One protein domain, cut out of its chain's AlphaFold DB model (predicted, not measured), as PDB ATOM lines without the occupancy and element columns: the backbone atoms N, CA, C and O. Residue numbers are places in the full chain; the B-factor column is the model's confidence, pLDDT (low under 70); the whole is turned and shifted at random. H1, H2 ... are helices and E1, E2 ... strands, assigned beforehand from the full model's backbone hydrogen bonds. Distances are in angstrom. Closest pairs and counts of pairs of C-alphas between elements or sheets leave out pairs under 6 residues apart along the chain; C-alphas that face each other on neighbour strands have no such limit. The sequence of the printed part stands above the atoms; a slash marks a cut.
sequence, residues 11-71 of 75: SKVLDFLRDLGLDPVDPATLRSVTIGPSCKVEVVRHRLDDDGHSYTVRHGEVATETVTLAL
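What this domain is: This is residues 11 to 71 of the 75 residues of an uncharacterized protein of Verrucosispora sp. NA02020 (UniProt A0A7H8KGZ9). Picture a narrow sheet of three long strands, E1, E2 and E4, with one short helix, H1, grazing it, and a small loop region with the short strand E3 beyond the end of the sheet where E2 ends and E4 begins. The turn between E1 and E2 is at one end of the long axis, and the turn after E3 is at the other. The printed part has 61 residues, with one named helix and four named strands in the order H1, E1, E2, E3, E4; the sheet runs E1, E2, E4, all antiparallel, and the class is mixed, helices and strands. The whole is only just compact, close to loose, with a radius of gyration of the C-alphas of 12.4 A, and elongated, spanning 38 by 20 by 19 A.

Where its parts are: Begin in the sheet with E2, residues 40 to 46, which is 19.8 A long from first to last C-alpha. E1, residues 30 to 36, measures 17.5 A; find its first C-alpha, Leu 30, at (-37.982, 124.414, 43.996). E4, residues 64 to 70, measures 19.5 A and ends at C-alpha 70, at (-39.921, 125.190, 62.787). E3 is residues 56 to 58, 5.6 A long. H1, residues 11 to 19, begins at C-alpha 11, at (-32.961, 135.277, 44.101), and runs 12.3 A.

How they stand to each other: Look first at E2, the inner strand; E1 and E4 are the edge strands. E1 and E2 are a hairpin, antiparallel with 168 degrees between their directions; C-alphas 30 and 45 face each other at 4.4 A, and N 34 and O 42 are within hydrogen-bond range at 2.8 A. E2 and E4 are antiparallel at 159 degrees; C-alphas 46 and 64 face each other at 4.3 A, and N 43 and O 67 are within hydrogen-bond range at 2.9 A. H1 is on the sheet but only grazes it, with its residues 13 to 17. In H1 every O i to N i+4 pair is within hydrogen-bond range. E3 pairs with no named strand, but its residues 56 to 58 pair antiparallel with residues 61 to 62. E3 is apart from H1, E1, E2 and E4.

The domain as a whole: Go to Ser 38 and His 59 for the two C-alphas farthest apart, 38.4 A. The printed part runs from 11 to 71 with no cut. The links E1 to E2 and E3 to E4 are tight, those from H1 to E1 and from E2 to E3 are short, and no link is long. The mean pLDDT of the printed part of this model is 86.3, and no printed residue is under 70.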
ATOM      1  N   SER A  11     -34.238 135.139  43.387       90.50
ATOM      2  CA  SER A  11     -32.961 135.277  44.101       90.50
ATOM      3  C   SER A  11     -33.140 135.625  45.578       90.50
ATOM      4  O   SER A  11     -32.523 134.988  46.419       90.50
ATOM      5  N   LYS A  12     -34.055 136.545  45.911       89.69
ATOM      6  CA  LYS A  12     -34.334 136.911  47.309       89.69
ATOM      7  C   LYS A  12     -34.906 135.747  48.111       89.69
ATOM      8  O   LYS A  12     -34.634 135.632  49.299       89.69
ATOM      9  N   VAL A  13     -35.714 134.905  47.469       88.69
ATOM     10  CA  VAL A  13     -36.259 133.701  48.105       88.69
ATOM     11  C   VAL A  13     -35.137 132.695  48.351       88.69
ATOM     12  O   VAL A  13     -35.057 132.148  49.441       88.69
ATOM     13  N   LEU A  14     -34.249 132.480  47.378       89.56
ATOM     14  CA  LEU A  14     -33.109 131.573  47.535       89.56
ATOM     15  C   LEU A  14     -32.157 132.032  48.641       89.56
ATOM     16  O   LEU A  14     -31.747 131.206  49.447       89.56
ATOM     17  N   ASP A  15     -31.840 133.326  48.697       90.38
ATOM     18  CA  ASP A  15     -30.981 133.889  49.743       90.38
ATOM     19  C   ASP A  15     -31.613 133.689  51.128       90.38
ATOM     20  O   ASP A  15     -30.970 133.145  52.017       90.38
ATOM     21  N   PHE A  16     -32.914 133.969  51.273       88.19
ATOM     22  CA  PHE A  16     -33.649 133.685  52.509       88.19
ATOM     23  C   PHE A  16     -33.601 132.201  52.912       88.19
ATOM     24  O   PHE A  16     -33.376 131.885  54.074       88.19
ATOM     25  N   LEU A  17     -33.800 131.270  51.974       88.31
ATOM     26  CA  LEU A  17     -33.747 129.839  52.291       88.31
ATOM     27  C   LEU A  17     -32.335 129.372  52.685       88.31
ATOM     28  O   LEU A  17     -32.208 128.496  53.541       88.31
ATOM     29  N   ARG A  18     -31.286 129.950  52.087       87.62
ATOM     30  CA  ARG A  18     -29.892 129.693  52.482       87.62
ATOM     31  C   ARG A  18     -29.607 130.209  53.885       87.62
ATOM     32  O   ARG A  18     -29.006 129.481  54.667       87.62
ATOM     33  N   ASP A  19     -30.098 131.403  54.219       86.69
ATOM     34  CA  ASP A  19     -29.974 131.979  55.564       86.69
ATOM     35  C   ASP A  19     -30.660 131.103  56.630       86.69
ATOM     36  O   ASP A  19     -30.212 131.051  57.772       86.69
ATOM     37  N   LEU A  20     -31.705 130.354  56.256       83.31
ATOM     38  CA  LEU A  20     -32.362 129.357  57.114       83.31
ATOM     39  C   LEU A  20     -31.628 128.005  57.198       83.31
ATOM     40  O   LEU A  20     -32.130 127.076  57.829       83.31
ATOM     41  N   GLY A  21     -30.469 127.860  56.554       82.12
ATOM     42  CA  GLY A  21     -29.665 126.638  56.594       82.12
ATOM     43  C   GLY A  21     -30.120 125.533  55.637       82.12
ATOM     44  O   GLY A  21     -29.668 124.399  55.772       82.12
ATOM     45  N   LEU A  22     -30.976 125.828  54.649       81.25
ATOM     46  CA  LEU A  22     -31.361 124.852  53.615       81.25
ATOM     47  C   LEU A  22     -30.335 124.714  52.475       81.25
ATOM     48  O   LEU A  22     -30.668 124.177  51.420       81.25
ATOM     49  N   ASP A  23     -29.103 125.187  52.659       72.38
ATOM     50  CA  ASP A  23     -28.049 125.101  51.647       72.38
ATOM     51  C   ASP A  23     -27.530 123.652  51.501       72.38
ATOM     52  O   ASP A  23     -27.171 123.032  52.506       72.38
ATOM     53  N   PRO A  24     -27.467 123.081  50.278       71.69
ATOM     54  CA  PRO A  24     -27.807 123.676  48.982       71.69
ATOM     55  C   PRO A  24     -29.311 123.703  48.646       71.69
ATOM     56  O   PRO A  24     -30.019 122.700  48.760       71.69
ATOM     57  N   VAL A  25     -29.772 124.839  48.099       79.88
ATOM     58  CA  VAL A  25     -31.093 124.978  47.453       79.88
ATOM     59  C   VAL A  25     -30.923 125.108  45.939       79.88
ATOM     60  O   VAL A  25     -30.469 126.146  45.452       79.88
ATOM     61  N   ASP A  26     -31.330 124.083  45.184       84.50
ATOM     62  CA  ASP A  26     -31.376 124.150  43.720       84.50
ATOM     63  C   ASP A  26     -32.689 124.808  43.245       84.50
ATOM     64  O   ASP A  26     -33.766 124.211  43.403       84.50
ATOM     65  N   PRO A  27     -32.641 126.001  42.618       85.81
ATOM     66  CA  PRO A  27     -33.831 126.664  42.091       85.81
ATOM     67  C   PRO A  27     -34.595 125.848  41.043       85.81
ATOM     68  O   PRO A  27     -35.797 126.059  40.897       85.81
ATOM     69  N   ALA A  28     -33.946 124.925  40.324       87.81
ATOM     70  CA  ALA A  28     -34.612 124.080  39.331       87.81
ATOM     71  C   ALA A  28     -35.554 123.045  39.970       87.81
ATOM     72  O   ALA A  28     -36.506 122.586  39.334       87.81
ATOM     73  N   THR A  29     -35.311 122.699  41.234       88.00
ATOM     74  CA  THR A  29     -36.109 121.722  41.990       88.00
ATOM     75  C   THR A  29     -37.190 122.371  42.850       88.00
ATOM     76  O   THR A  29     -38.117 121.684  43.285       88.00
ATOM     77  N   LEU A  30     -37.097 123.681  43.097       90.12
ATOM     78  CA  LEU A  30     -37.982 124.414  43.996       90.12
ATOM     79  C   LEU A  30     -39.378 124.590  43.379       90.12
ATOM     80  O   LEU A  30     -39.525 125.088  42.262       90.12
ATOM     81  N   ARG A  31     -40.427 124.199  44.114       91.00
ATOM     82  CA  ARG A  31     -41.825 124.282  43.657       91.00
ATOM     83  C   ARG A  31     -42.625 125.346  44.384       91.00
ATOM     84  O   ARG A  31     -43.329 126.116  43.735       91.00
ATOM     85  N   SER A  32     -42.503 125.416  45.703       90.69
ATOM     86  CA  SER A  32     -43.167 126.456  46.487       90.69
ATOM     87  C   SER A  32     -42.471 126.697  47.814       90.69
ATOM     88  O   SER A  32     -41.883 125.787  48.395       90.69
ATOM     89  N   VAL A  33     -42.604 127.925  48.308       89.44
ATOM     90  CA  VAL A  33     -42.222 128.320  49.662       89.44
ATOM     91  C   VAL A  33     -43.442 128.958  50.308       89.44
ATOM     92  O   VAL A  33     -43.974 129.939  49.787       89.44
ATOM     93  N   THR A  34     -43.876 128.399  51.429       89.38
ATOM     94  CA  THR A  34     -44.997 128.907  52.216       89.38
ATOM     95  C   THR A  34     -44.473 129.371  53.565       89.38
ATOM     96  O   THR A  34     -43.877 128.594  54.306       89.38
ATOM     97  N   ILE A  35     -44.715 130.639  53.893       85.50
ATOM     98  CA  ILE A  35     -44.430 131.198  55.215       85.50
ATOM     99  C   ILE A  35     -45.766 131.290  55.949       85.50
ATOM    100  O   ILE A  35     -46.632 132.087  55.587       85.50
ATOM    101  N   GLY A  36     -45.954 130.401  56.918       80.75
ATOM    102  CA  GLY A  36     -47.187 130.269  57.675       80.75
ATOM    103  C   GLY A  36     -47.208 131.110  58.956       80.75
ATOM    104  O   GLY A  36     -46.180 131.642  59.386       80.75
ATOM    105  N   PRO A  37     -48.382 131.210  59.605       75.56
ATOM    106  CA  PRO A  37     -48.481 131.751  60.956       75.56
ATOM    107  C   PRO A  37     -47.625 130.926  61.936       75.56
ATOM    108  O   PRO A  37     -47.376 129.742  61.706       75.56
ATOM    109  N   SER A  38     -47.197 131.553  63.035       74.50
ATOM    110  CA  SER A  38     -46.367 130.922  64.080       74.50
ATOM    111  C   SER A  38     -44.963 130.508  63.623       74.50
ATOM    112  O   SER A  38     -44.453 129.477  64.050       74.50
ATOM    113  N   CYS A  39     -44.339 131.317  62.761       72.50
ATOM    114  CA  CYS A  39     -42.935 131.161  62.376       72.50
ATOM    115  C   CYS A  39     -42.630 129.775  61.765       72.50
ATOM    116  O   CYS A  39     -41.611 129.156  62.053       72.50
ATOM    117  N   LYS A  40     -43.528 129.269  60.913       82.88
ATOM    118  CA  LYS A  40     -43.325 128.019  60.171       82.88
ATOM    119  C   LYS A  40     -42.978 128.329  58.720       82.88
ATOM    120  O   LYS A  40     -43.724 129.049  58.058       82.88
ATOM    121  N   VAL A  41     -41.892 127.750  58.213       88.00
ATOM    122  CA  VAL A  41     -41.549 127.807  56.785       88.00
ATOM    123  C   VAL A  41     -41.663 126.406  56.198       88.00
ATOM    124  O   VAL A  41     -41.043 125.463  56.681       88.00
ATOM    125  N   GLU A  42     -42.474 126.263  55.157       90.50
ATOM    126  CA  GLU A  42     -42.612 125.028  54.390       90.50
ATOM    127  C   GLU A  42     -42.022 125.229  53.000       90.50
ATOM    128  O   GLU A  42     -42.396 126.153  52.275       90.50
ATOM    129  N   VAL A  43     -41.113 124.341  52.618       90.81
ATOM    130  CA  VAL A  43     -40.463 124.352  51.310       90.81
ATOM    131  C   VAL A  43     -40.798 123.059  50.594       90.81
ATOM    132  O   VAL A  43     -40.467 121.978  51.072       90.81
ATOM    133  N   VAL A  44     -41.444 123.168  49.437       92.75
ATOM    134  CA  VAL A  44     -41.726 122.028  48.564       92.75
ATOM    135  C   VAL A  44     -40.712 122.030  47.433       92.75
ATOM    136  O   VAL A  44     -40.594 123.015  46.695       92.75
ATOM    137  N   ARG A  45     -39.998 120.918  47.279       91.69
ATOM    138  CA  ARG A  45     -39.001 120.713  46.222       91.69
ATOM    139  C   ARG A  45     -39.100 119.310  45.645       91.69
ATOM    140  O   ARG A  45     -39.778 118.455  46.209       91.69
ATOM    141  N   HIS A  46     -38.456 119.062  44.510       92.62
ATOM    142  CA  HIS A  46     -38.306 117.693  44.030       92.62
ATOM    143  C   HIS A  46     -37.531 116.861  45.040       92.62
ATOM    144  O   HIS A  46     -36.503 117.292  45.558       92.62
ATOM    145  N   ARG A  47     -38.024 115.650  45.272       90.25
ATOM    146  CA  ARG A  47     -37.246 114.629  45.950       90.25
ATOM    147  C   ARG A  47     -36.114 114.205  45.023       90.25
ATOM    148  O   ARG A  47     -36.352 113.987  43.834       90.25
ATOM    149  N   LEU A  48     -34.915 114.074  45.574       89.12
ATOM    150  CA  LEU A  48     -33.765 113.544  44.854       89.12
ATOM    151  C   LEU A  48     -33.566 112.056  45.185       89.12
ATOM    152  O   LEU A  48     -33.983 111.597  46.252       89.12
ATOM    153  N   ASP A  49     -33.004 111.302  44.247       88.19
ATOM    154  CA  ASP A  49     -32.475 109.959  44.484       88.19
ATOM    155  C   ASP A  49     -31.059 110.018  45.084       88.19
ATOM    156  O   ASP A  49     -30.509 111.097  45.316       88.19
ATOM    157  N   ASP A  50     -30.481 108.846  45.357       87.06
ATOM    158  CA  ASP A  50     -29.155 108.727  45.975       87.06
ATOM    159  C   ASP A  50     -28.028 109.300  45.088       87.06
ATOM    160  O   ASP A  50     -26.968 109.658  45.599       87.06
ATOM    161  N   ASP A  51     -28.271 109.443  43.780       87.75
ATOM    162  CA  ASP A  51     -27.343 110.021  42.802       87.75
ATOM    163  C   ASP A  51     -27.562 111.537  42.597       87.75
ATOM    164  O   ASP A  51     -26.838 112.180  41.833       87.75
ATOM    165  N   GLY A  52     -28.545 112.134  43.282       83.88
ATOM    166  CA  GLY A  52     -28.865 113.560  43.202       83.88
ATOM    167  C   GLY A  52     -29.776 113.952  42.033       83.88
ATOM    168  O   GLY A  52     -29.946 115.144  41.767       83.88
ATOM    169  N   HIS A  53     -30.391 112.996  41.336       87.44
ATOM    170  CA  HIS A  53     -31.365 113.265  40.279       87.44
ATOM    171  C   HIS A  53     -32.793 113.320  40.824       87.44
ATOM    172  O   HIS A  53     -33.116 112.747  41.857       87.44
ATOM    173  N   SER A  54     -33.695 114.003  40.113       88.50
ATOM    174  CA  SER A  54     -35.112 114.048  40.492       88.50
ATOM    175  C   SER A  54     -35.742 112.647  40.498       88.50
ATOM    176  O   SER A  54     -35.843 111.995  39.456       88.50
ATOM    177  N   TYR A  55     -36.232 112.217  41.660       89.12
ATOM    178  CA  TYR A  55     -36.856 110.913  41.845       89.12
ATOM    179  C   TYR A  55     -38.164 110.826  41.054       89.12
ATOM    180  O   TYR A  55     -39.144 111.521  41.340       89.12
ATOM    181  N   THR A  56     -38.188 109.951  40.053       89.19
ATOM    182  CA  THR A  56     -39.337 109.764  39.164       89.19
ATOM    183  C   THR A  56     -40.196 108.601  39.656       89.19
ATOM    184  O   THR A  56     -39.725 107.472  39.751       89.19
ATOM    185  N   VAL A  57     -41.471 108.862  39.958       88.44
ATOM    186  CA  VAL A  57     -42.417 107.847  40.462       88.44
ATOM    187  C   VAL A  57     -42.940 106.975  39.321       88.44
ATOM    188  O   VAL A  57     -43.098 105.765  39.458       88.44
ATOM    189  N   ARG A  58     -43.221 107.606  38.179       88.75
ATOM    190  CA  ARG A  58     -43.634 106.974  36.920       88.75
ATOM    191  C   ARG A  58     -43.344 107.921  35.762       88.75
ATOM    192  O   ARG A  58     -43.005 109.077  35.986       88.75
ATOM    193  N   HIS A  59     -43.485 107.444  34.529       83.44
ATOM    194  CA  HIS A  59     -43.159 108.222  33.333       83.44
ATOM    195  C   HIS A  59     -43.812 109.621  33.350       83.44
ATOM    196  O   HIS A  59     -45.034 109.736  33.291       83.44
ATOM    197  N   GLY A  60     -42.983 110.668  33.450       80.06
ATOM    198  CA  GLY A  60     -43.410 112.072  33.488       80.06
ATOM    199  C   GLY A  60     -43.824 112.621  34.861       80.06
ATOM    200  O   GLY A  60     -44.156 113.800  34.945       80.06
ATOM    201  N   GLU A  61     -43.791 111.823  35.933       87.69
ATOM    202  CA  GLU A  61     -44.158 112.255  37.287       87.69
ATOM    203  C   GLU A  61     -42.960 112.205  38.237       87.69
ATOM    204  O   GLU A  61     -42.435 111.136  38.556       87.69
ATOM    205  N   VAL A  62     -42.554 113.383  38.709       90.88
ATOM    206  CA  VAL A  62     -41.464 113.566  39.669       90.88
ATOM    207  C   VAL A  62     -42.045 113.703  41.071       90.88
ATOM    208  O   VAL A  62     -42.968 114.490  41.286       90.88
ATOM    209  N   ALA A  63     -41.501 112.955  42.031       91.69
ATOM    210  CA  ALA A  63     -41.896 113.079  43.425       91.69
ATOM    211  C   ALA A  63     -41.451 114.424  44.000       91.69
ATOM    212  O   ALA A  63     -40.342 114.898  43.753       91.69
ATOM    213  N   THR A  64     -42.295 115.000  44.845       92.81
ATOM    214  CA  THR A  64     -41.942 116.151  45.674       92.81
ATOM    215  C   THR A  64     -41.784 115.734  47.124       92.81
ATOM    216  O   THR A  64     -42.475 114.835  47.600       92.81
ATOM    217  N   GLU A  65     -40.920 116.436  47.837       91.69
ATOM    218  CA  GLU A  65     -40.818 116.385  49.287       91.69
ATOM    219  C   GLU A  65     -41.109 117.761  49.886       91.69
ATOM    220  O   GLU A  65     -40.914 118.794  49.237       91.69
ATOM    221  N   THR A  66     -41.572 117.759  51.135       91.56
ATOM    222  CA  THR A  66     -41.807 118.975  51.912       91.56
ATOM    223  C   THR A  66     -40.814 119.024  53.057       91.56
ATOM    224  O   THR A  66     -40.843 118.177  53.949       91.56
ATOM    225  N   VAL A  67     -39.971 120.050  53.059       88.12
ATOM    226  CA  VAL A  67     -39.095 120.376  54.181       88.12
ATOM    227  C   VAL A  67     -39.816 121.390  55.058       88.12
ATOM    228  O   VAL A  67     -40.220 122.455  54.590       88.12
ATOM    229  N   THR A  68     -40.015 121.039  56.327       87.69
ATOM    230  CA  THR A  68     -40.633 121.926  57.317       87.69
ATOM    231  C   THR A  68     -39.566 122.456  58.257       87.69
ATOM    232  O   THR A  68     -38.899 121.678  58.934       87.69
ATOM    233  N   LEU A  69     -39.456 123.775  58.331       83.06
ATOM    234  CA  LEU A  69     -38.635 124.483  59.298       83.06
ATOM    235  C   LEU A  69     -39.559 125.039  60.383       83.06
ATOM    236  O   LEU A  69     -40.415 125.890  60.112       83.06
ATOM    237  N   ALA A  70     -39.397 124.533  61.601       81.12
ATOM    238  CA  ALA A  70     -39.921 125.190  62.787       81.12
ATOM    239  C   ALA A  70     -38.889 126.235  63.216       81.12
ATOM    240  O   ALA A  70     -37.742 125.880  63.480       81.12
ATOM    241  N   LEU A  71     -39.273 127.509  63.230       73.06
ATOM    242  CA  LEU A  71     -38.409 128.555  63.759       73.06
ATOM    243  C   LEU A  71     -38.590 128.576  65.276       73.06
ATOM    244  O   LEU A  71     -39.673 128.895  65.774       73.06
TER     245      LEU A  71